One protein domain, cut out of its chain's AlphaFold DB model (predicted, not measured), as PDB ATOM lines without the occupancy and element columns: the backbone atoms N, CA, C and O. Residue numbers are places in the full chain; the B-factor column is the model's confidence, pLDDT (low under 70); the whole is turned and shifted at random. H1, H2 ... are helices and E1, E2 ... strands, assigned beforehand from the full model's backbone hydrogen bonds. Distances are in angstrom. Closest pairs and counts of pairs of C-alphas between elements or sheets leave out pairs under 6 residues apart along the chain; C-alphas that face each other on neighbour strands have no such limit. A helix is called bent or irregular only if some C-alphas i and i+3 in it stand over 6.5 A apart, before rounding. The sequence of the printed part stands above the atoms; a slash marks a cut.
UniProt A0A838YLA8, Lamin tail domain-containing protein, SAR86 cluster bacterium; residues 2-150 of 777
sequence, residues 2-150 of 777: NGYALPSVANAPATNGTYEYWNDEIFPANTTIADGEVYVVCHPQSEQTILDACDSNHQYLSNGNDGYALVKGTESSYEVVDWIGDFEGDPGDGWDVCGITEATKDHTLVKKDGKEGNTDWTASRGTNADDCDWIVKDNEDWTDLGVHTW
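This is residues 2 to 150 of the 777 residues of the protein "Lamin tail domain-containing protein" of SAR86 cluster bacterium (UniProt A0A838YLA8). With little regular structure, this is a rounded body mostly of loops; the bent hairpin E1-E2 and the short strand pair E3-E4 lie apart, H2 between them, H1 at the edge. The 149 printed residues include H1, E1, E2, E3, H2, E4 in order, 34 residues of mixed class, with both sheets antiparallel. It is compact, radius of gyration of the C-alphas 14.8 A, spanning 39 by 36 by 30 A.

H1 is residues 48 to 52, from C-alpha 48 at (351.798, 386.956, 454.899). E1, 67 to 74, is 18.5 A long; E2, 77 to 84, 20.2 A. E3 is 108 to 111, H2 121 to 125, E4 134 to 137, ending at C-alpha (341.345, 398.101, 467.540).

In the hairpin E1 and E2, N 70 and O 82 are 3.0 A apart; E1 bends by 67 degrees at residue 71. Between antiparallel E3 and E4, N 135 and O 110 are 2.7 A apart. The closest C-alphas of E2 and H2, Trp 83 and Trp 121, are 5.7 A apart. In H1 and H2 every O i to N i+4 pair is within hydrogen-bond range.

The printed part has no cut. Links H1 to E1 and E2 to E3 are long. Residues 149 to 150 have pLDDT under 70.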
ATOM      1  N   ASN A   2     340.755 367.834 470.181       84.69
ATOM      2  CA  ASN A   2     339.811 366.732 469.920       84.69
ATOM      3  C   ASN A   2     338.468 366.968 470.638       84.69
ATOM      4  O   ASN A   2     338.439 367.068 471.866       84.69
ATOM      5  N   GLY A   3     337.375 367.018 469.873       86.62
ATOM      6  CA  GLY A   3     336.038 367.324 470.387       86.62
ATOM      7  C   GLY A   3     335.741 368.817 470.530       86.62
ATOM      8  O   GLY A   3     334.811 369.151 471.252       86.62
ATOM      9  N   TYR A   4     336.518 369.695 469.891       94.19
ATOM     10  CA  TYR A   4     336.155 371.093 469.657       94.19
ATOM     11  C   TYR A   4     335.819 371.302 468.177       94.19
ATOM     12  O   TYR A   4     336.343 370.585 467.324       94.19
ATOM     13  N   ALA A   5     334.951 372.264 467.889       95.06
ATOM     14  CA  ALA A   5     334.609 372.702 466.537       95.06
ATOM     15  C   ALA A   5     334.336 374.213 466.537       95.06
ATOM     16  O   ALA A   5     334.161 374.805 467.608       95.06
ATOM     17  N   LEU A   6     334.301 374.814 465.348       95.62
ATOM     18  CA  LEU A   6     334.011 376.235 465.166       95.62
ATOM     19  C   LEU A   6     332.821 376.432 464.204       95.62
ATOM     20  O   LEU A   6     333.005 376.912 463.081       95.62
ATOM     21  N   PRO A   7     331.607 375.997 464.591       95.69
ATOM     22  CA  PRO A   7     330.428 376.152 463.758       95.69
ATOM     23  C   PRO A   7     330.118 377.617 463.448       95.69
ATOM     24  O   PRO A   7     330.338 378.500 464.281       95.69
ATOM     25  N   SER A   8     329.548 377.848 462.268       94.56
ATOM     26  CA  SER A   8     329.179 379.177 461.793       94.56
ATOM     27  C   SER A   8     327.806 379.236 461.130       94.56
ATOM     28  O   SER A   8     327.235 378.221 460.702       94.56
ATOM     29  N   VAL A   9     327.275 380.453 461.053       91.69
ATOM     30  CA  VAL A   9     326.079 380.814 460.291       91.69
ATOM     31  C   VAL A   9     326.440 381.920 459.308       91.69
ATOM     32  O   VAL A   9     327.155 382.847 459.684       91.69
ATOM     33  N   ALA A  10     325.954 381.831 458.071       85.25
ATOM     34  CA  ALA A  10     326.063 382.947 457.137       85.25
ATOM     35  C   ALA A  10     324.851 383.886 457.278       85.25
ATOM     36  O   ALA A  10     323.865 383.527 457.917       85.25
ATOM     37  N   ASN A  11     324.863 385.041 456.608       71.88
ATOM     38  CA  ASN A  11     323.836 386.110 456.661       71.88
ATOM     39  C   ASN A  11     322.346 385.715 456.524       71.88
ATOM     40  O   ASN A  11     321.468 386.563 456.658       71.88
ATOM     41  N   ALA A  12     321.997 384.464 456.223       71.12
ATOM     42  CA  ALA A  12     320.607 384.029 456.131       71.12
ATOM     43  C   ALA A  12     320.419 382.572 456.589       71.12
ATOM     44  O   ALA A  12     320.174 381.715 455.729       71.12
ATOM     45  N   PRO A  13     320.452 382.286 457.911       74.31
ATOM     46  CA  PRO A  13     320.258 380.933 458.404       74.31
ATOM     47  C   PRO A  13     318.968 380.317 457.882       74.31
ATOM     48  O   PRO A  13     317.882 380.901 457.980       74.31
ATOM     49  N   ALA A  14     319.043 379.068 457.427       77.25
ATOM     50  CA  ALA A  14     317.844 378.290 457.122       77.25
ATOM     51  C   ALA A  14     316.909 378.139 458.343       77.25
ATOM     52  O   ALA A  14     315.703 377.918 458.187       77.25
ATOM     53  N   THR A  15     317.446 378.217 459.565       83.19
ATOM     54  CA  THR A  15     316.698 378.215 460.830       83.19
ATOM     55  C   THR A  15     317.469 379.005 461.891       83.19
ATOM     56  O   THR A  15     318.578 378.632 462.253       83.19
ATOM     57  N   ASN A  16     316.869 380.082 462.403       87.00
ATOM     58  CA  ASN A  16     317.443 380.885 463.485       87.00
ATOM     59  C   ASN A  16     317.760 380.053 464.738       87.00
ATOM     60  O   ASN A  16     316.984 379.171 465.122       87.00
ATOM     61  N   GLY A  17     318.876 380.382 465.382       85.62
ATOM     62  CA  GLY A  17     319.387 379.725 466.580       85.62
ATOM     63  C   GLY A  17     320.117 378.408 466.298       85.62
ATOM     64  O   GLY A  17     320.394 377.657 467.233       85.62
ATOM     65  N   THR A  18     320.404 378.089 465.030       86.62
ATOM     66  CA  THR A  18     321.137 376.876 464.634       86.62
ATOM     67  C   THR A  18     322.274 377.208 463.675       86.62
ATOM     68  O   THR A  18     322.106 378.051 462.800       86.62
ATOM     69  N   TYR A  19     323.416 376.532 463.834       90.56
ATOM     70  CA  TYR A  19     324.543 376.646 462.904       90.56
ATOM     71  C   TYR A  19     324.183 376.073 461.523       90.56
ATOM     72  O   TYR A  19     323.345 375.173 461.413       90.56
ATOM     73  N   GLU A  20     324.854 376.549 460.474       90.81
ATOM     74  CA  GLU A  20     324.725 376.022 459.106       90.81
ATOM     75  C   GLU A  20     325.917 375.157 458.703       90.81
ATOM     76  O   GLU A  20     325.753 374.143 458.020       90.81
ATOM     77  N   TYR A  21     327.106 375.538 459.164       93.19
ATOM     78  CA  TYR A  21     328.359 374.861 458.865       93.19
ATOM     79  C   TYR A  21     329.027 374.452 460.172       93.19
ATOM     80  O   TYR A  21     329.106 375.246 461.101       93.19
ATOM     81  N   TRP A  22     329.448 373.191 460.274       93.69
ATOM     82  CA  TRP A  22     330.041 372.650 461.503       93.69
ATOM     83  C   TRP A  22     331.558 372.909 461.609       93.69
ATOM     84  O   TRP A  22     332.076 373.058 462.713       93.69
ATOM     85  N   ASN A  23     332.243 373.005 460.465       93.69
ATOM     86  CA  ASN A  23     333.665 373.345 460.315       93.69
ATOM     87  C   ASN A  23     334.629 372.509 461.188       93.69
ATOM     88  O   ASN A  23     335.557 373.039 461.805       93.69
ATOM     89  N   ASP A  24     334.419 371.191 461.282       85.31
ATOM     90  CA  ASP A  24     335.287 370.305 462.072       85.31
ATOM     91  C   ASP A  24     336.670 370.076 461.449       85.31
ATOM     92  O   ASP A  24     337.570 369.566 462.117       85.31
ATOM     93  N   GLU A  25     336.881 370.488 460.200       88.25
ATOM     94  CA  GLU A  25     338.183 370.444 459.542       88.25
ATOM     95  C   GLU A  25     339.189 371.472 460.082       88.25
ATOM     96  O   GLU A  25     340.390 371.269 459.908       88.25
ATOM     97  N   ILE A  26     338.720 372.532 460.757       93.81
ATOM     98  CA  ILE A  26     339.565 373.598 461.331       93.81
ATOM     99  C   ILE A  26     340.476 373.057 462.442       93.81
ATOM    100  O   ILE A  26     341.615 373.500 462.596       93.81
ATOM    101  N   PHE A  27     340.008 372.048 463.186       93.56
ATOM    102  CA  PHE A  27     340.773 371.391 464.245       93.56
ATOM    103  C   PHE A  27     341.012 369.911 463.905       93.56
ATOM    104  O   PHE A  27     340.279 369.034 464.379       93.56
ATOM    105  N   PRO A  28     342.055 369.585 463.117       85.69
ATOM    106  CA  PRO A  28     342.361 368.209 462.744       85.69
ATOM    107  C   PRO A  28     342.517 367.271 463.948       85.69
ATOM    108  O   PRO A  28     342.893 367.672 465.054       85.69
ATOM    109  N   ALA A  29     342.292 365.974 463.729       83.75
ATOM    110  CA  ALA A  29     342.433 364.976 464.785       83.75
ATOM    111  C   ALA A  29     343.841 364.988 465.409       83.75
ATOM    112  O   ALA A  29     344.851 364.928 464.710       83.75
ATOM    113  N   ASN A  30     343.883 364.955 466.741       83.25
ATOM    114  CA  ASN A  30     345.084 365.052 467.580       83.25
ATOM    115  C   ASN A  30     345.746 366.434 467.615       83.25
ATOM    116  O   ASN A  30     346.837 366.543 468.167       83.25
ATOM    117  N   THR A  31     345.089 367.481 467.112       88.94
ATOM    118  CA  THR A  31     345.540 368.858 467.341       88.94
ATOM    119  C   THR A  31     345.532 369.155 468.837       88.94
ATOM    120  O   THR A  31     344.534 368.917 469.535       88.94
ATOM    121  N   THR A  32     346.645 369.666 469.339       88.06
ATOM    122  CA  THR A  32     346.840 370.071 470.731       88.06
ATOM    123  C   THR A  32     347.379 371.484 470.749       88.06
ATOM    124  O   THR A  32     348.291 371.783 469.992       88.06
ATOM    125  N   ILE A  33     346.836 372.299 471.639       84.94
ATOM    126  CA  ILE A  33     347.374 373.605 471.994       84.94
ATOM    127  C   ILE A  33     348.042 373.426 473.359       84.94
ATOM    128  O   ILE A  33     347.489 372.705 474.202       84.94
ATOM    129  N   ALA A  34     349.259 373.941 473.541       79.25
ATOM    130  CA  ALA A  34     349.892 373.896 474.855       79.25
ATOM    131  C   ALA A  34     349.250 374.946 475.775       79.25
ATOM    132  O   ALA A  34     348.497 375.806 475.323       79.25
ATOM    133  N   ASP A  35     349.481 374.823 477.077       71.94
ATOM    134  CA  ASP A  35     348.966 375.794 478.044       71.94
ATOM    135  C   ASP A  35     349.542 377.187 477.749       71.94
ATOM    136  O   ASP A  35     350.750 377.310 477.558       71.94
ATOM    137  N   GLY A  36     348.680 378.202 477.663       72.06
ATOM    138  CA  GLY A  36     349.057 379.579 477.313       72.06
ATOM    139  C   GLY A  36     349.345 379.852 475.828       72.06
ATOM    140  O   GLY A  36     349.534 381.008 475.468       72.06
ATOM    141  N   GLU A  37     349.353 378.835 474.961       83.06
ATOM    142  CA  GLU A  37     349.542 379.029 473.515       83.06
ATOM    143  C   GLU A  37     348.249 379.486 472.824       83.06
ATOM    144  O   GLU A  37     347.140 379.258 473.318       83.06
ATOM    145  N   VAL A  38     348.395 380.081 471.638       91.06
ATOM    146  CA  VAL A  38     347.295 380.502 470.754       91.06
ATOM    147  C   VAL A  38     347.210 379.554 469.555       91.06
ATOM    148  O   VAL A  38     348.212 378.992 469.131       91.06
ATOM    149  N   TYR A  39     345.999 379.332 469.035       93.75
ATOM    150  CA  TYR A  39     345.781 378.580 467.798       93.75
ATOM    151  C   TYR A  39     345.076 379.474 466.781       93.75
ATOM    152  O   TYR A  39     343.949 379.915 467.021       93.75
ATOM    153  N   VAL A  40     345.723 379.731 465.648       95.38
ATOM    154  CA  VAL A  40     345.290 380.715 464.653       95.38
ATOM    155  C   VAL A  40     344.608 380.028 463.468       95.38
ATOM    156  O   VAL A  40     345.165 379.143 462.811       95.38
ATOM    157  N   VAL A  41     343.384 380.466 463.169       95.69
ATOM    158  CA  VAL A  41     342.617 380.048 461.987       95.69
ATOM    159  C   VAL A  41     342.603 381.203 460.995       95.69
ATOM    160  O   VAL A  41     342.056 382.259 461.299       95.69
ATOM    161  N   CYS A  42     343.187 381.015 459.814       95.75
ATOM    162  CA  CYS A  42     343.350 382.089 458.838       95.75
ATOM    163  C   CYS A  42     342.679 381.786 457.496       95.75
ATOM    164  O   CYS A  42     342.428 380.633 457.132       95.75
ATOM    165  N   HIS A  43     342.419 382.836 456.718       95.62
ATOM    166  CA  HIS A  43     342.032 382.678 455.325       95.62
ATOM    167  C   HIS A  43     343.295 382.382 454.492       95.62
ATOM    168  O   HIS A  43     344.311 383.052 454.659       95.62
ATOM    169  N   PRO A  44     343.273 381.440 453.531       92.50
ATOM    170  CA  PRO A  44     344.470 381.055 452.767       92.50
ATOM    171  C   PRO A  44     345.023 382.150 451.835       92.50
ATOM    172  O   PRO A  44     346.028 381.935 451.160       92.50
ATOM    173  N   GLN A  45     344.342 383.294 451.741       94.44
ATOM    174  CA  GLN A  45     344.776 384.476 450.988       94.44
ATOM    175  C   GLN A  45     344.982 385.701 451.888       94.44
ATOM    176  O   GLN A  45     345.020 386.814 451.370       94.44
ATOM    177  N   SER A  46     345.030 385.507 453.208       90.06
ATOM    178  CA  SER A  46     345.395 386.564 454.148       90.06
ATOM    179  C   SER A  46     346.807 387.086 453.867       90.06
ATOM    180  O   SER A  46     347.589 386.453 453.151       90.06
ATOM    181  N   GLU A  47     347.124 388.250 454.429       83.19
ATOM    182  CA  GLU A  47     348.474 388.808 454.415       83.19
ATOM    183  C   GLU A  47     349.500 387.800 454.964       83.19
ATOM    184  O   GLU A  47     349.171 386.921 455.765       83.19
ATOM    185  N   GLN A  48     350.757 387.912 454.530       85.06
ATOM    186  CA  GLN A  48     351.798 386.956 454.899       85.06
ATOM    187  C   GLN A  48     352.040 386.911 456.415       85.06
ATOM    188  O   GLN A  48     352.263 385.831 456.944       85.06
ATOM    189  N   THR A  49     351.905 388.041 457.112       84.19
ATOM    190  CA  THR A  49     351.977 388.148 458.580       84.19
ATOM    191  C   THR A  49     350.970 387.225 459.280       84.19
ATOM    192  O   THR A  49     351.331 386.481 460.189       84.19
ATOM    193  N   ILE A  50     349.726 387.184 458.793       92.44
ATOM    194  CA  ILE A  50     348.670 386.276 459.265       92.44
ATOM    195  C   ILE A  50     348.982 384.826 458.901       92.44
ATOM    196  O   ILE A  50     348.810 383.932 459.730       92.44
ATOM    197  N   LEU A  51     349.441 384.578 457.671       91.50
ATOM    198  CA  LEU A  51     349.784 383.230 457.209       91.50
ATOM    199  C   LEU A  51     350.969 382.629 457.979       91.50
ATOM    200  O   LEU A  51     350.994 381.418 458.184       91.50
ATOM    201  N   ASP A  52     351.921 383.452 458.416       83.44
ATOM    202  CA  ASP A  52     353.099 383.025 459.175       83.44
ATOM    203  C   ASP A  52     352.739 382.589 460.604       83.44
ATOM    204  O   ASP A  52     353.363 381.672 461.138       83.44
ATOM    205  N   ALA A  53     351.697 383.186 461.194       89.31
ATOM    206  CA  ALA A  53     351.141 382.784 462.486       89.31
ATOM    207  C   ALA A  53     350.090 381.661 462.377       89.31
ATOM    208  O   ALA A  53     349.577 381.206 463.394       89.31
ATOM    209  N   CYS A  54     349.723 381.234 461.165       94.56
ATOM    210  CA  CYS A  54     348.546 380.404 460.938       94.56
ATOM    211  C   CYS A  54     348.767 378.910 461.214       94.56
ATOM    212  O   CYS A  54     349.590 378.253 460.572       94.56
ATOM    213  N   ASP A  55     347.929 378.330 462.074       95.19
ATOM    214  CA  ASP A  55     347.921 376.889 462.347       95.19
ATOM    215  C   ASP A  55     347.003 376.111 461.399       95.19
ATOM    216  O   ASP A  55     347.242 374.938 461.090       95.19
ATOM    217  N   SER A  56     345.929 376.750 460.925       94.19
ATOM    218  CA  SER A  56     344.980 376.130 460.002       94.19
ATOM    219  C   SER A  56     344.307 377.122 459.062       94.19
ATOM    220  O   SER A  56     343.843 378.185 459.462       94.19
ATOM    221  N   ASN A  57     344.189 376.719 457.798       93.94
ATOM    222  CA  ASN A  57     343.489 377.500 456.788       93.94
ATOM    223  C   ASN A  57     341.997 377.154 456.768       93.94
ATOM    224  O   ASN A  57     341.634 375.977 456.684       93.94
ATOM    225  N   HIS A  58     341.143 378.171 456.697       94.44
ATOM    226  CA  HIS A  58     339.717 378.034 456.429       94.44
ATOM    227  C   HIS A  58     339.269 379.067 455.388       94.44
ATOM    228  O   HIS A  58     339.495 380.264 455.520       94.44
ATOM    229  N   GLN A  59     338.654 378.595 454.302       93.38
ATOM    230  CA  GLN A  59     338.341 379.431 453.135       93.38
ATOM    231  C   GLN A  59     337.191 380.417 453.381       93.38
ATOM    232  O   GLN A  59     337.099 381.423 452.686       93.38
ATOM    233  N   TYR A  60     336.288 380.112 454.308       89.69
ATOM    234  CA  TYR A  60     335.059 380.872 454.511       89.69
ATOM    235  C   TYR A  60     335.037 381.407 455.940       89.69
ATOM    236  O   TYR A  60     334.353 380.856 456.790       89.69
ATOM    237  N   LEU A  61     335.867 382.418 456.211       91.81
ATOM    238  CA  LEU A  61     335.830 383.184 457.461       91.81
ATOM    239  C   LEU A  61     334.808 384.324 457.367       91.81
ATOM    240  O   LEU A  61     334.400 384.690 456.262       91.81
ATOM    241  N   SER A  62     334.417 384.863 458.526       91.00
ATOM    242  CA  SER A  62     333.432 385.946 458.624       91.00
ATOM    243  C   SER A  62     333.854 387.163 457.804       91.00
ATOM    244  O   SER A  62     335.011 387.577 457.836       91.00
ATOM    245  N   ASN A  63     332.900 387.769 457.111       89.12
ATOM    246  CA  ASN A  63     333.027 389.100 456.506       89.12
ATOM    247  C   ASN A  63     332.494 390.225 457.423       89.12
ATOM    248  O   ASN A  63     332.276 391.344 456.957       89.12
ATOM    249  N   GLY A  64     332.253 389.909 458.697       91.94
ATOM    250  CA  GLY A  64     331.806 390.836 459.730       91.94
ATOM    251  C   GLY A  64     330.383 390.592 460.225       91.94
ATOM    252  O   GLY A  64     330.096 390.937 461.371       91.94
ATOM    253  N   ASN A  65     329.514 389.946 459.443       92.44
ATOM    254  CA  ASN A  65     328.134 389.634 459.842       92.44
ATOM    255  C   ASN A  65     327.792 388.133 459.886       92.44
ATOM    256  O   ASN A  65     326.650 387.766 460.160       92.44
ATOM    257  N   ASP A  66     328.797 387.267 459.736       92.44
ATOM    258  CA  ASP A  66     328.669 385.829 459.966       92.44
ATOM    259  C   ASP A  66     328.989 385.491 461.432       92.44
ATOM    260  O   ASP A  66     330.038 385.887 461.957       92.44
ATOM    261  N   GLY A  67     328.102 384.747 462.093       92.56
ATOM    262  CA  GLY A  67     328.254 384.364 463.497       92.56
ATOM    263  C   GLY A  67     329.083 383.094 463.661       92.56
ATOM    264  O   GLY A  67     328.878 382.121 462.932       92.56
ATOM    265  N   TYR A  68     329.979 383.078 464.649       94.56
ATOM    266  CA  TYR A  68     330.833 381.941 465.002       94.56
ATOM    267  C   TYR A  68     330.704 381.596 466.485       94.56
ATOM    268  O   TYR A  68     330.682 382.473 467.353       94.56
ATOM    269  N   ALA A  69     330.684 380.297 466.784       95.31
ATOM    270  CA  ALA A  69     330.759 379.791 468.149       95.31
ATOM    271  C   ALA A  69     331.937 378.834 468.297       95.31
ATOM    272  O   ALA A  69     332.085 377.907 467.502       95.31
ATOM    273  N   LEU A  70     332.721 378.981 469.364       95.62
ATOM    274  CA  LEU A  70     333.615 377.913 469.797       95.62
ATOM    275  C   LEU A  70     332.796 376.911 470.604       95.62
ATOM    276  O   LEU A  70     332.176 377.279 471.603       95.62
ATOM    277  N   VAL A  71     332.793 375.642 470.202       95.44
ATOM    278  CA  VAL A  71     331.985 374.610 470.867       95.44
ATOM    279  C   VAL A  71     332.814 373.406 471.272       95.44
ATOM    280  O   VAL A  71     333.831 373.091 470.654       95.44
ATOM    281  N   LYS A  72     332.339 372.687 472.291       94.00
ATOM    282  CA  LYS A  72     332.897 371.416 472.751       94.00
ATOM    283  C   LYS A  72     331.853 370.310 472.643       94.00
ATOM    284  O   LYS A  72     330.803 370.367 473.279       94.00
ATOM    285  N   GLY A  73     332.144 369.275 471.866       92.50
ATOM    286  CA  GLY A  73     331.296 368.105 471.686       92.50
ATOM    287  C   GLY A  73     331.332 367.562 470.263       92.50
ATOM    288  O   GLY A  73     332.375 367.509 469.617       92.50
ATOM    289  N   THR A  74     330.176 367.102 469.796       91.56
ATOM    290  CA  THR A  74     329.959 366.586 468.438       91.56
ATOM    291  C   THR A  74     328.840 367.368 467.773       91.56
ATOM    292  O   THR A  74     328.011 367.943 468.474       91.56
ATOM    293  N   GLU A  75     328.737 367.280 466.450       93.00
ATOM    294  CA  GLU A  75     327.675 367.928 465.672       93.00
ATOM    295  C   GLU A  75     326.260 367.652 466.233       93.00
ATOM    296  O   GLU A  75     325.397 368.520 466.281       93.00
ATOM    297  N   SER A  76     326.031 366.444 466.757       89.94
ATOM    298  CA  SER A  76     324.736 366.044 467.331       89.94
ATOM    299  C   SER A  76     324.528 366.387 468.816       89.94
ATOM    300  O   SER A  76     323.430 366.186 469.333       89.94
ATOM    301  N   SER A  77     325.571 366.829 469.526       92.69
ATOM    302  CA  SER A  77     325.546 367.119 470.968       92.69
ATOM    303  C   SER A  77     326.801 367.896 471.374       92.69
ATOM    304  O   SER A  77     327.876 367.294 471.478       92.69
ATOM    305  N   TYR A  78     326.660 369.193 471.648       94.25
ATOM    306  CA  TYR A  78     327.756 370.090 472.026       94.25
ATOM    307  C   TYR A  78     327.316 371.149 473.046       94.25
ATOM    308  O   TYR A  78     326.124 371.400 473.224       94.25
ATOM    309  N   GLU A  79     328.299 371.762 473.697       94.38
ATOM    310  CA  GLU A  79     328.160 372.941 474.553       94.38
ATOM    311  C   GLU A  79     328.921 374.109 473.918       94.38
ATOM    312  O   GLU A  79     330.010 373.909 473.371       94.38
ATOM    313  N   VAL A  80     328.355 375.315 473.973       93.94
ATOM    314  CA  VAL A  80     329.048 376.529 473.521       93.94
ATOM    315  C   VAL A  80     330.014 376.989 474.608       93.94
ATOM    316  O   VAL A  80     329.685 376.942 475.790       93.94
ATOM    317  N   VAL A  81     331.204 377.410 474.189       94.12
ATOM    318  CA  VAL A  81     332.298 377.880 475.041       94.12
ATOM    319  C   VAL A  81     332.474 379.394 474.908       94.12
ATOM    320  O   VAL A  81     332.650 380.062 475.919       94.12
ATOM    321  N   ASP A  82     332.395 379.937 473.690       95.25
ATOM    322  CA  ASP A  82     332.490 381.381 473.433       95.25
ATOM    323  C   ASP A  82     331.778 381.770 472.127       95.25
ATOM    324  O   ASP A  82     331.525 380.906 471.280       95.25
ATOM    325  N   TRP A  83     331.494 383.065 471.972       93.31
ATOM    326  CA  TRP A  83     330.820 383.654 470.814       93.31
ATOM    327  C   TRP A  83     331.585 384.829 470.203       93.31
ATOM    328  O   TRP A  83     332.099 385.687 470.923       93.31
ATOM    329  N   ILE A  84     331.510 384.920 468.874       93.75
ATOM    330  CA  ILE A  84     331.603 386.168 468.112       93.75
ATOM    331  C   ILE A  84     330.366 386.223 467.211       93.75
ATOM    332  O   ILE A  84     330.216 385.405 466.304       93.75
ATOM    333  N   GLY A  85     329.449 387.147 467.492       93.44
ATOM    334  CA  GLY A  85     328.120 387.161 466.877       93.44
ATOM    335  C   GLY A  85     327.135 386.198 467.549       93.44
ATOM    336  O   GLY A  85     327.284 385.822 468.711       93.44
ATOM    337  N   ASP A  86     326.107 385.794 466.814       91.12
ATOM    338  CA  ASP A  86     325.138 384.780 467.230       91.12
ATOM    339  C   ASP A  86     324.651 383.966 466.015       91.12
ATOM    340  O   ASP A  86     325.015 384.247 464.876       91.12
ATOM    341  N   PHE A  87     323.860 382.913 466.250       92.56
ATOM    342  CA  PHE A  87     323.230 382.134 465.172       92.56
ATOM    343  C   PHE A  87     321.813 382.616 464.830       92.56
ATOM    344  O   PHE A  87     320.991 381.844 464.324       92.56
ATOM    345  N   GLU A  88     321.480 383.862 465.163       86.69
ATOM    346  CA  GLU A  88     320.207 384.467 464.790       86.69
ATOM    347  C   GLU A  88     320.272 385.029 463.358       86.69
ATOM    348  O   GLU A  88     321.062 384.585 462.532       86.69
ATOM    349  N   GLY A  89     319.343 385.919 463.002       73.50
ATOM    350  CA  GLY A  89     319.312 386.517 461.665       73.50
ATOM    351  C   GLY A  89     320.406 387.569 461.448       73.50
ATOM    352  O   GLY A  89     321.074 387.977 462.387       73.50
ATOM    353  N   ASP A  90     320.506 388.049 460.207       84.81
ATOM    354  CA  ASP A  90     321.458 389.078 459.763       84.81
ATOM    355  C   ASP A  90     321.487 390.322 460.686       84.81
ATOM    356  O   ASP A  90     320.454 391.002 460.809       84.81
ATOM    357  N   PRO A  91     322.628 390.649 461.327       88.31
ATOM    358  CA  PRO A  91     322.766 391.841 462.163       88.31
ATOM    359  C   PRO A  91     322.844 393.153 461.360       88.31
ATOM    360  O   PRO A  91     322.772 394.224 461.963       88.31
ATOM    361  N   GLY A  92     322.960 393.104 460.029       88.50
ATOM    362  CA  GLY A  92     323.358 394.242 459.196       88.50
ATOM    363  C   GLY A  92     324.759 394.005 458.643       88.50
ATOM    364  O   GLY A  92     325.086 392.878 458.312       88.50
ATOM    365  N   ASP A  93     325.606 395.027 458.551       89.62
ATOM    366  CA  ASP A  93     326.976 394.844 458.045       89.62
ATOM    367  C   ASP A  93     327.940 394.266 459.110       89.62
ATOM    368  O   ASP A  93     329.004 393.764 458.761       89.62
ATOM    369  N   GLY A  94     327.557 394.287 460.393       93.94
ATOM    370  CA  GLY A  94     328.280 393.684 461.516       93.94
ATOM    371  C   GLY A  94     327.587 393.948 462.861       93.94
ATOM    372  O   GLY A  94     326.590 394.664 462.925       93.94
ATOM    373  N   TRP A  95     328.096 393.378 463.954       95.88
ATOM    374  CA  TRP A  95     327.619 393.651 465.313       95.88
ATOM    375  C   TRP A  95     328.353 394.840 465.934       95.88
ATOM    376  O   TRP A  95     329.572 394.952 465.835       95.88
ATOM    377  N   ASP A  96     327.620 395.672 466.672       96.75
ATOM    378  CA  ASP A  96     328.219 396.686 467.543       96.75
ATOM    379  C   ASP A  96     328.950 396.022 468.723       96.75
ATOM    380  O   ASP A  96     328.360 395.192 469.434       96.75
ATOM    381  N   VAL A  97     330.191 396.441 468.984       97.06
ATOM    382  CA  VAL A  97     331.038 395.943 470.084       97.06
ATOM    383  C   VAL A  97     331.653 397.130 470.819       97.06
ATOM    384  O   VAL A  97     332.139 398.072 470.199       97.06
ATOM    385  N   CYS A  98     331.595 397.128 472.152       95.56
ATOM    386  CA  CYS A  98     332.139 398.186 473.012       95.56
ATOM    387  C   CYS A  98     331.667 399.611 472.662       95.56
ATOM    388  O   CYS A  98     332.359 400.590 472.937       95.56
ATOM    389  N   GLY A  99     330.472 399.741 472.076       93.50
ATOM    390  CA  GLY A  99     329.903 401.023 471.649       93.50
ATOM    391  C   GLY A  99     330.389 401.527 470.288       93.50
ATOM    392  O   GLY A  99     329.990 402.618 469.883       93.50
ATOM    393  N   ILE A 100     331.208 400.745 469.579       94.69
ATOM    394  CA  ILE A 100     331.602 400.996 468.193       94.69
ATOM    395  C   ILE A 100     330.633 400.252 467.275       94.69
ATOM    396  O   ILE A 100     330.382 399.060 467.456       94.69
ATOM    397  N   THR A 101     330.043 400.985 466.331       95.56
ATOM    398  CA  THR A 101     329.042 400.447 465.407       95.56
ATOM    399  C   THR A 101     329.680 399.490 464.407       95.56
ATOM    400  O   THR A 101     330.713 399.829 463.839       95.56
ATOM    401  N   GLU A 102     329.059 398.327 464.189       95.19
ATOM    402  CA  GLU A 102     329.509 397.304 463.224       95.19
ATOM    403  C   GLU A 102     330.967 396.842 463.432       95.19
ATOM    404  O   GLU A 102     331.630 396.411 462.499       95.19
ATOM    405  N   ALA A 103     331.469 396.892 464.667       96.25
ATOM    406  CA  ALA A 103     332.862 396.622 465.029       96.25
ATOM    407  C   ALA A 103     333.368 395.195 464.747       96.25
ATOM    408  O   ALA A 103     334.562 394.945 464.842       96.25
ATOM    409  N   THR A 104     332.503 394.234 464.422       95.94
ATOM    410  CA  THR A 104     332.958 392.934 463.892       95.94
ATOM    411  C   THR A 104     333.408 393.011 462.429       95.94
ATOM    412  O   THR A 104     333.955 392.037 461.918       95.94
ATOM    413  N   LYS A 105     333.190 394.144 461.755       94.94
ATOM    414  CA  LYS A 105     333.622 394.442 460.391       94.94
ATOM    415  C   LYS A 105     334.692 395.537 460.407       94.94
ATOM    416  O   LYS A 105     334.559 396.527 461.125       94.94
ATOM    417  N   ASP A 106     335.726 395.362 459.585       91.38
ATOM    418  CA  ASP A 106     336.811 396.331 459.359       91.38
ATOM    419  C   ASP A 106     337.497 396.826 460.657       91.38
ATOM    420  O   ASP A 106     337.836 398.000 460.777       91.38
ATOM    421  N   HIS A 107     337.659 395.945 461.650       95.38
ATOM    422  CA  HIS A 107     338.364 396.196 462.915       95.38
ATOM    423  C   HIS A 107     338.993 394.894 463.423       95.38
ATOM    424  O   HIS A 107     338.478 393.804 463.148       95.38
ATOM    425  N   THR A 108     340.039 394.998 464.245       94.75
ATOM    426  CA  THR A 108     340.543 393.856 465.019       94.75
ATOM    427  C   THR A 108     339.883 393.818 466.397       94.75
ATOM    428  O   THR A 108     339.959 394.771 467.176       94.75
ATOM    429  N   LEU A 109     339.249 392.691 466.730       95.31
ATOM    430  CA  LEU A 109     338.680 392.443 468.055       95.31
ATOM    431  C   LEU A 109     339.623 391.572 468.882       95.31
ATOM    432  O   LEU A 109     339.879 390.421 468.534       95.31
ATOM    433  N   VAL A 110     340.081 392.102 470.013       94.25
ATOM    434  CA  VAL A 110     340.964 391.396 470.951       94.25
ATOM    435  C   VAL A 110     340.239 391.249 472.274       94.25
ATOM    436  O   VAL A 110     339.680 392.218 472.787       94.25
ATOM    437  N   LYS A 111     340.197 390.048 472.846       92.38
ATOM    438  CA  LYS A 111     339.557 389.878 474.152       92.38
ATOM    439  C   LYS A 111     340.415 390.552 475.224       92.38
ATOM    440  O   LYS A 111     341.637 390.482 475.177       92.38
ATOM    441  N   LYS A 112     339.798 391.259 476.170       90.12
ATOM    442  CA  LYS A 112     340.534 391.896 477.267       90.12
ATOM    443  C   LYS A 112     341.149 390.836 478.168       90.12
ATOM    444  O   LYS A 112     340.555 389.787 478.414       90.12
ATOM    445  N   ASP A 113     342.297 391.173 478.731       83.50
ATOM    446  CA  ASP A 113     342.952 390.346 479.732       83.50
ATOM    447  C   ASP A 113     342.015 390.049 480.924       83.50
ATOM    448  O   ASP A 113     341.212 390.889 481.351       83.50
ATOM    449  N   GLY A 114     342.059 388.808 481.407       78.19
ATOM    450  CA  GLY A 114     341.173 388.288 482.452       78.19
ATOM    451  C   GLY A 114     339.711 388.028 482.042       78.19
ATOM    452  O   GLY A 114     338.908 387.657 482.904       78.19
ATOM    453  N   LYS A 115     339.322 388.195 480.766       85.50
ATOM    454  CA  LYS A 115     337.971 387.863 480.261       85.50
ATOM    455  C   LYS A 115     337.901 386.497 479.569       85.50
ATOM    456  O   LYS A 115     338.424 386.312 478.477       85.50
ATOM    457  N   GLU A 116     337.221 385.539 480.198       84.44
ATOM    458  CA  GLU A 116     337.060 384.176 479.666       84.44
ATOM    459  C   GLU A 116     336.080 384.098 478.474       84.44
ATOM    460  O   GLU A 116     335.392 385.061 478.113       84.44
ATOM    461  N   GLY A 117     335.978 382.907 477.876       85.50
ATOM    462  CA  GLY A 117     334.917 382.590 476.925       85.50
ATOM    463  C   GLY A 117     333.531 382.824 477.536       85.50
ATOM    464  O   GLY A 117     333.262 382.430 478.673       85.50
ATOM    465  N   ASN A 118     332.657 383.503 476.794       85.19
ATOM    466  CA  ASN A 118     331.363 383.958 477.277       85.19
ATOM    467  C   ASN A 118     330.249 383.402 476.386       85.19
ATOM    468  O   ASN A 118     330.159 383.693 475.196       85.19
ATOM    469  N   THR A 119     329.352 382.615 476.979       90.81
ATOM    470  CA  THR A 119     328.232 382.000 476.255       90.81
ATOM    471  C   THR A 119     327.077 382.965 475.967       90.81
ATOM    472  O   THR A 119     326.093 382.554 475.353       90.81
ATOM    473  N   ASP A 120     327.164 384.221 476.415       91.50
ATOM    474  CA  ASP A 120     326.214 385.298 476.131       91.50
ATOM    475  C   ASP A 120     326.904 386.412 475.325       91.50
ATOM    476  O   ASP A 120     327.595 387.274 475.875       91.50
ATOM    477  N   TRP A 121     326.685 386.415 474.006       93.94
ATOM    478  CA  TRP A 121     327.253 387.422 473.105       93.94
ATOM    479  C   TRP A 121     326.832 388.852 473.456       93.94
ATOM    480  O   TRP A 121     327.625 389.780 473.319       93.94
ATOM    481  N   THR A 122     325.606 389.057 473.951       93.56
ATOM    482  CA  THR A 122     325.127 390.405 474.295       93.56
ATOM    483  C   THR A 122     325.864 390.953 475.512       93.56
ATOM    484  O   THR A 122     326.201 392.135 475.531       93.56
ATOM    485  N   ALA A 123     326.151 390.102 476.500       92.06
ATOM    486  CA  ALA A 123     327.000 390.471 477.629       92.06
ATOM    487  C   ALA A 123     328.460 390.684 477.193       92.06
ATOM    488  O   ALA A 123     329.065 391.677 477.577       92.06
ATOM    489  N   SER A 124     328.989 389.791 476.352       94.94
ATOM    490  CA  SER A 124     330.369 389.827 475.851       94.94
ATOM    491  C   SER A 124     330.671 391.109 475.069       94.94
ATOM    492  O   SER A 124     331.628 391.823 475.371       94.94
ATOM    493  N   ARG A 125     329.827 391.462 474.090       95.44
ATOM    494  CA  ARG A 125     330.044 392.641 473.237       95.44
ATOM    495  C   ARG A 125     329.788 393.970 473.949       95.44
ATOM    496  O   ARG A 125     330.300 394.995 473.506       95.44
ATOM    497  N   GLY A 126     329.017 393.954 475.038       95.31
ATOM    498  CA  GLY A 126     328.671 395.135 475.823       95.31
ATOM    499  C   GLY A 126     327.981 396.239 475.013       95.31
ATOM    500  O   GLY A 126     327.458 396.030 473.916       95.31
ATOM    501  N   THR A 127     327.958 397.439 475.580       91.62
ATOM    502  CA  THR A 127     327.414 398.650 474.948       91.62
ATOM    503  C   THR A 127     328.417 399.797 474.885       91.62
ATOM    504  O   THR A 127     328.172 400.770 474.177       91.62
ATOM    505  N   ASN A 128     329.526 399.709 475.623       90.69
ATOM    506  CA  ASN A 128     330.609 400.689 475.665       90.69
ATOM    507  C   ASN A 128     331.925 400.016 476.109       90.69
ATOM    508  O   ASN A 128     331.956 398.826 476.421       90.69
ATOM    509  N   ALA A 129     333.020 400.775 476.142       85.56
ATOM    510  CA  ALA A 129     334.339 400.253 476.486       85.56
ATOM    511  C   ALA A 129     334.479 399.754 477.940       85.56
ATOM    512  O   ALA A 129     335.392 398.975 478.196       85.56
ATOM    513  N   ASP A 130     333.611 400.139 478.881       85.56
ATOM    514  CA  ASP A 130     333.730 399.734 480.291       85.56
ATOM    515  C   ASP A 130     333.029 398.396 480.582       85.56
ATOM    516  O   ASP A 130     333.462 397.644 481.456       85.56
ATOM    517  N   ASP A 131     331.936 398.096 479.871       91.94
ATOM    518  CA  ASP A 131     331.080 396.930 480.135       91.94
ATOM    519  C   ASP A 131     331.296 395.745 479.182       91.94
ATOM    520  O   ASP A 131     330.807 394.653 479.469       91.94
ATOM    521  N   CYS A 132     332.036 395.939 478.090       94.00
ATOM    522  CA  CYS A 132     332.363 394.882 477.143       94.00
ATOM    523  C   CYS A 132     333.625 394.092 477.536       94.00
ATOM    524  O   CYS A 132     334.548 394.606 478.182       94.00
ATOM    525  N   ASP A 133     333.709 392.857 477.046       95.44
ATOM    526  CA  ASP A 133     334.852 391.960 477.231       95.44
ATOM    527  C   ASP A 133     335.977 392.185 476.199       95.44
ATOM    528  O   ASP A 133     336.999 391.509 476.271       95.44
ATOM    529  N   TRP A 134     335.828 393.133 475.266       96.38
ATOM    530  CA  TRP A 134     336.714 393.295 474.104       96.38
ATOM    531  C   TRP A 134     337.461 394.630 474.091       96.38
ATOM    532  O   TRP A 134     337.019 395.631 474.650       96.38
ATOM    533  N   ILE A 135     338.599 394.639 473.415       95.00
ATOM    534  CA  ILE A 135     339.285 395.811 472.890       95.00
ATOM    535  C   ILE A 135     338.968 395.827 471.396       95.00
ATOM    536  O   ILE A 135     339.191 394.834 470.704       95.00
ATOM    537  N   VAL A 136     338.417 396.939 470.914       95.94
ATOM    538  CA  VAL A 136     338.184 397.161 469.485       95.94
ATOM    539  C   VAL A 136     339.329 398.029 468.982       95.94
ATOM    540  O   VAL A 136     339.448 399.184 469.395       95.94
ATOM    541  N   LYS A 137     340.198 397.441 468.165       92.06
ATOM    542  CA  LYS A 137     341.345 398.101 467.540       92.06
ATOM    543  C   LYS A 137     341.006 398.506 466.112       92.06
ATOM    544  O   LYS A 137     340.004 398.053 465.559       92.06
ATOM    545  N   ASP A 138     341.848 399.349 465.534       91.69
ATOM    546  CA  ASP A 138     341.708 399.761 464.141       91.69
ATOM    547  C   ASP A 138     341.815 398.552 463.189       91.69
ATOM    548  O   ASP A 138     342.298 397.477 463.559       91.69
ATOM    549  N   ASN A 139     341.314 398.715 461.964       89.81
ATOM    550  CA  ASN A 139     341.440 397.694 460.925       89.81
ATOM    551  C   ASN A 139     342.915 397.345 460.670       89.81
ATOM    552  O   ASN A 139     343.754 398.243 460.671       89.81
ATOM    553  N   GLU A 140     343.206 396.076 460.378       85.75
ATOM    554  CA  GLU A 140     344.565 395.577 460.089       85.75
ATOM    555  C   GLU A 140     345.579 395.770 461.242       85.75
ATOM    556  O   GLU A 140     346.792 395.710 461.038       85.75
ATOM    557  N   ASP A 141     345.113 395.974 462.479       87.31
ATOM    558  CA  ASP A 141     345.978 395.909 463.658       87.31
ATOM    559  C   ASP A 141     346.187 394.443 464.060       87.31
ATOM    560  O   ASP A 141     345.307 393.807 464.644       87.31
ATOM    561  N   TRP A 142     347.363 393.903 463.738       90.81
ATOM    562  CA  TRP A 142     347.749 392.515 464.009       90.81
ATOM    563  C   TRP A 142     348.665 392.362 465.228       90.81
ATOM    564  O   TRP A 142     349.301 391.325 465.390       90.81
ATOM    565  N   THR A 143     348.753 393.372 466.100       84.25
ATOM    566  CA  THR A 143     349.692 393.368 467.241       84.25
ATOM    567  C   THR A 143     349.457 392.231 468.244       84.25
ATOM    568  O   THR A 143     350.410 391.802 468.888       84.25
ATOM    569  N   ASP A 144     348.231 391.700 468.335       89.19
ATOM    570  CA  ASP A 144     347.881 390.523 469.156       89.19
ATOM    571  C   ASP A 144     347.675 389.243 468.323       89.19
ATOM    572  O   ASP A 144     347.104 388.253 468.780       89.19
ATOM    573  N   LEU A 145     348.084 389.227 467.055       91.06
ATOM    574  CA  LEU A 145     347.971 388.029 466.233       91.06
ATOM    575  C   LEU A 145     348.942 386.950 466.738       91.06
ATOM    576  O   LEU A 145     350.149 387.165 466.821       91.06
ATOM    577  N   GLY A 146     348.418 385.758 467.028       84.06
ATOM    578  CA  GLY A 146     349.229 384.619 467.475       84.06
ATOM    579  C   GLY A 146     349.737 384.730 468.917       84.06
ATOM    580  O   GLY A 146     350.459 383.847 469.372       84.06
ATOM    581  N   VAL A 147     349.333 385.766 469.655       79.38
ATOM    582  CA  VAL A 147     349.676 385.980 471.064       79.38
ATOM    583  C   VAL A 147     348.441 386.460 471.820       79.38
ATOM    584  O   VAL A 147     347.607 387.171 471.279       79.38
ATOM    585  N   HIS A 148     348.274 386.064 473.076       79.81
ATOM    586  CA  HIS A 148     347.196 386.607 473.897       79.81
ATOM    587  C   HIS A 148     347.639 386.652 475.355       79.81
ATOM    588  O   HIS A 148     348.037 385.641 475.931       79.81
ATOM    589  N   THR A 149     347.585 387.836 475.960       65.31
ATOM    590  CA  THR A 149     347.871 388.013 477.384       65.31
ATOM    591  C   THR A 149     346.706 387.481 478.219       65.31
ATOM    592  O   THR A 149     345.591 387.995 478.119       65.31
ATOM    593  N   TRP A 150     346.972 386.460 479.035       56.19
ATOM    594  CA  TRP A 150     346.031 385.912 480.012       56.19
ATOM    595  C   TRP A 150     346.709 385.787 481.380       56.19
ATOM    596  O   TRP A 150     347.528 384.891 481.586       56.19
TER     597      TRP A 150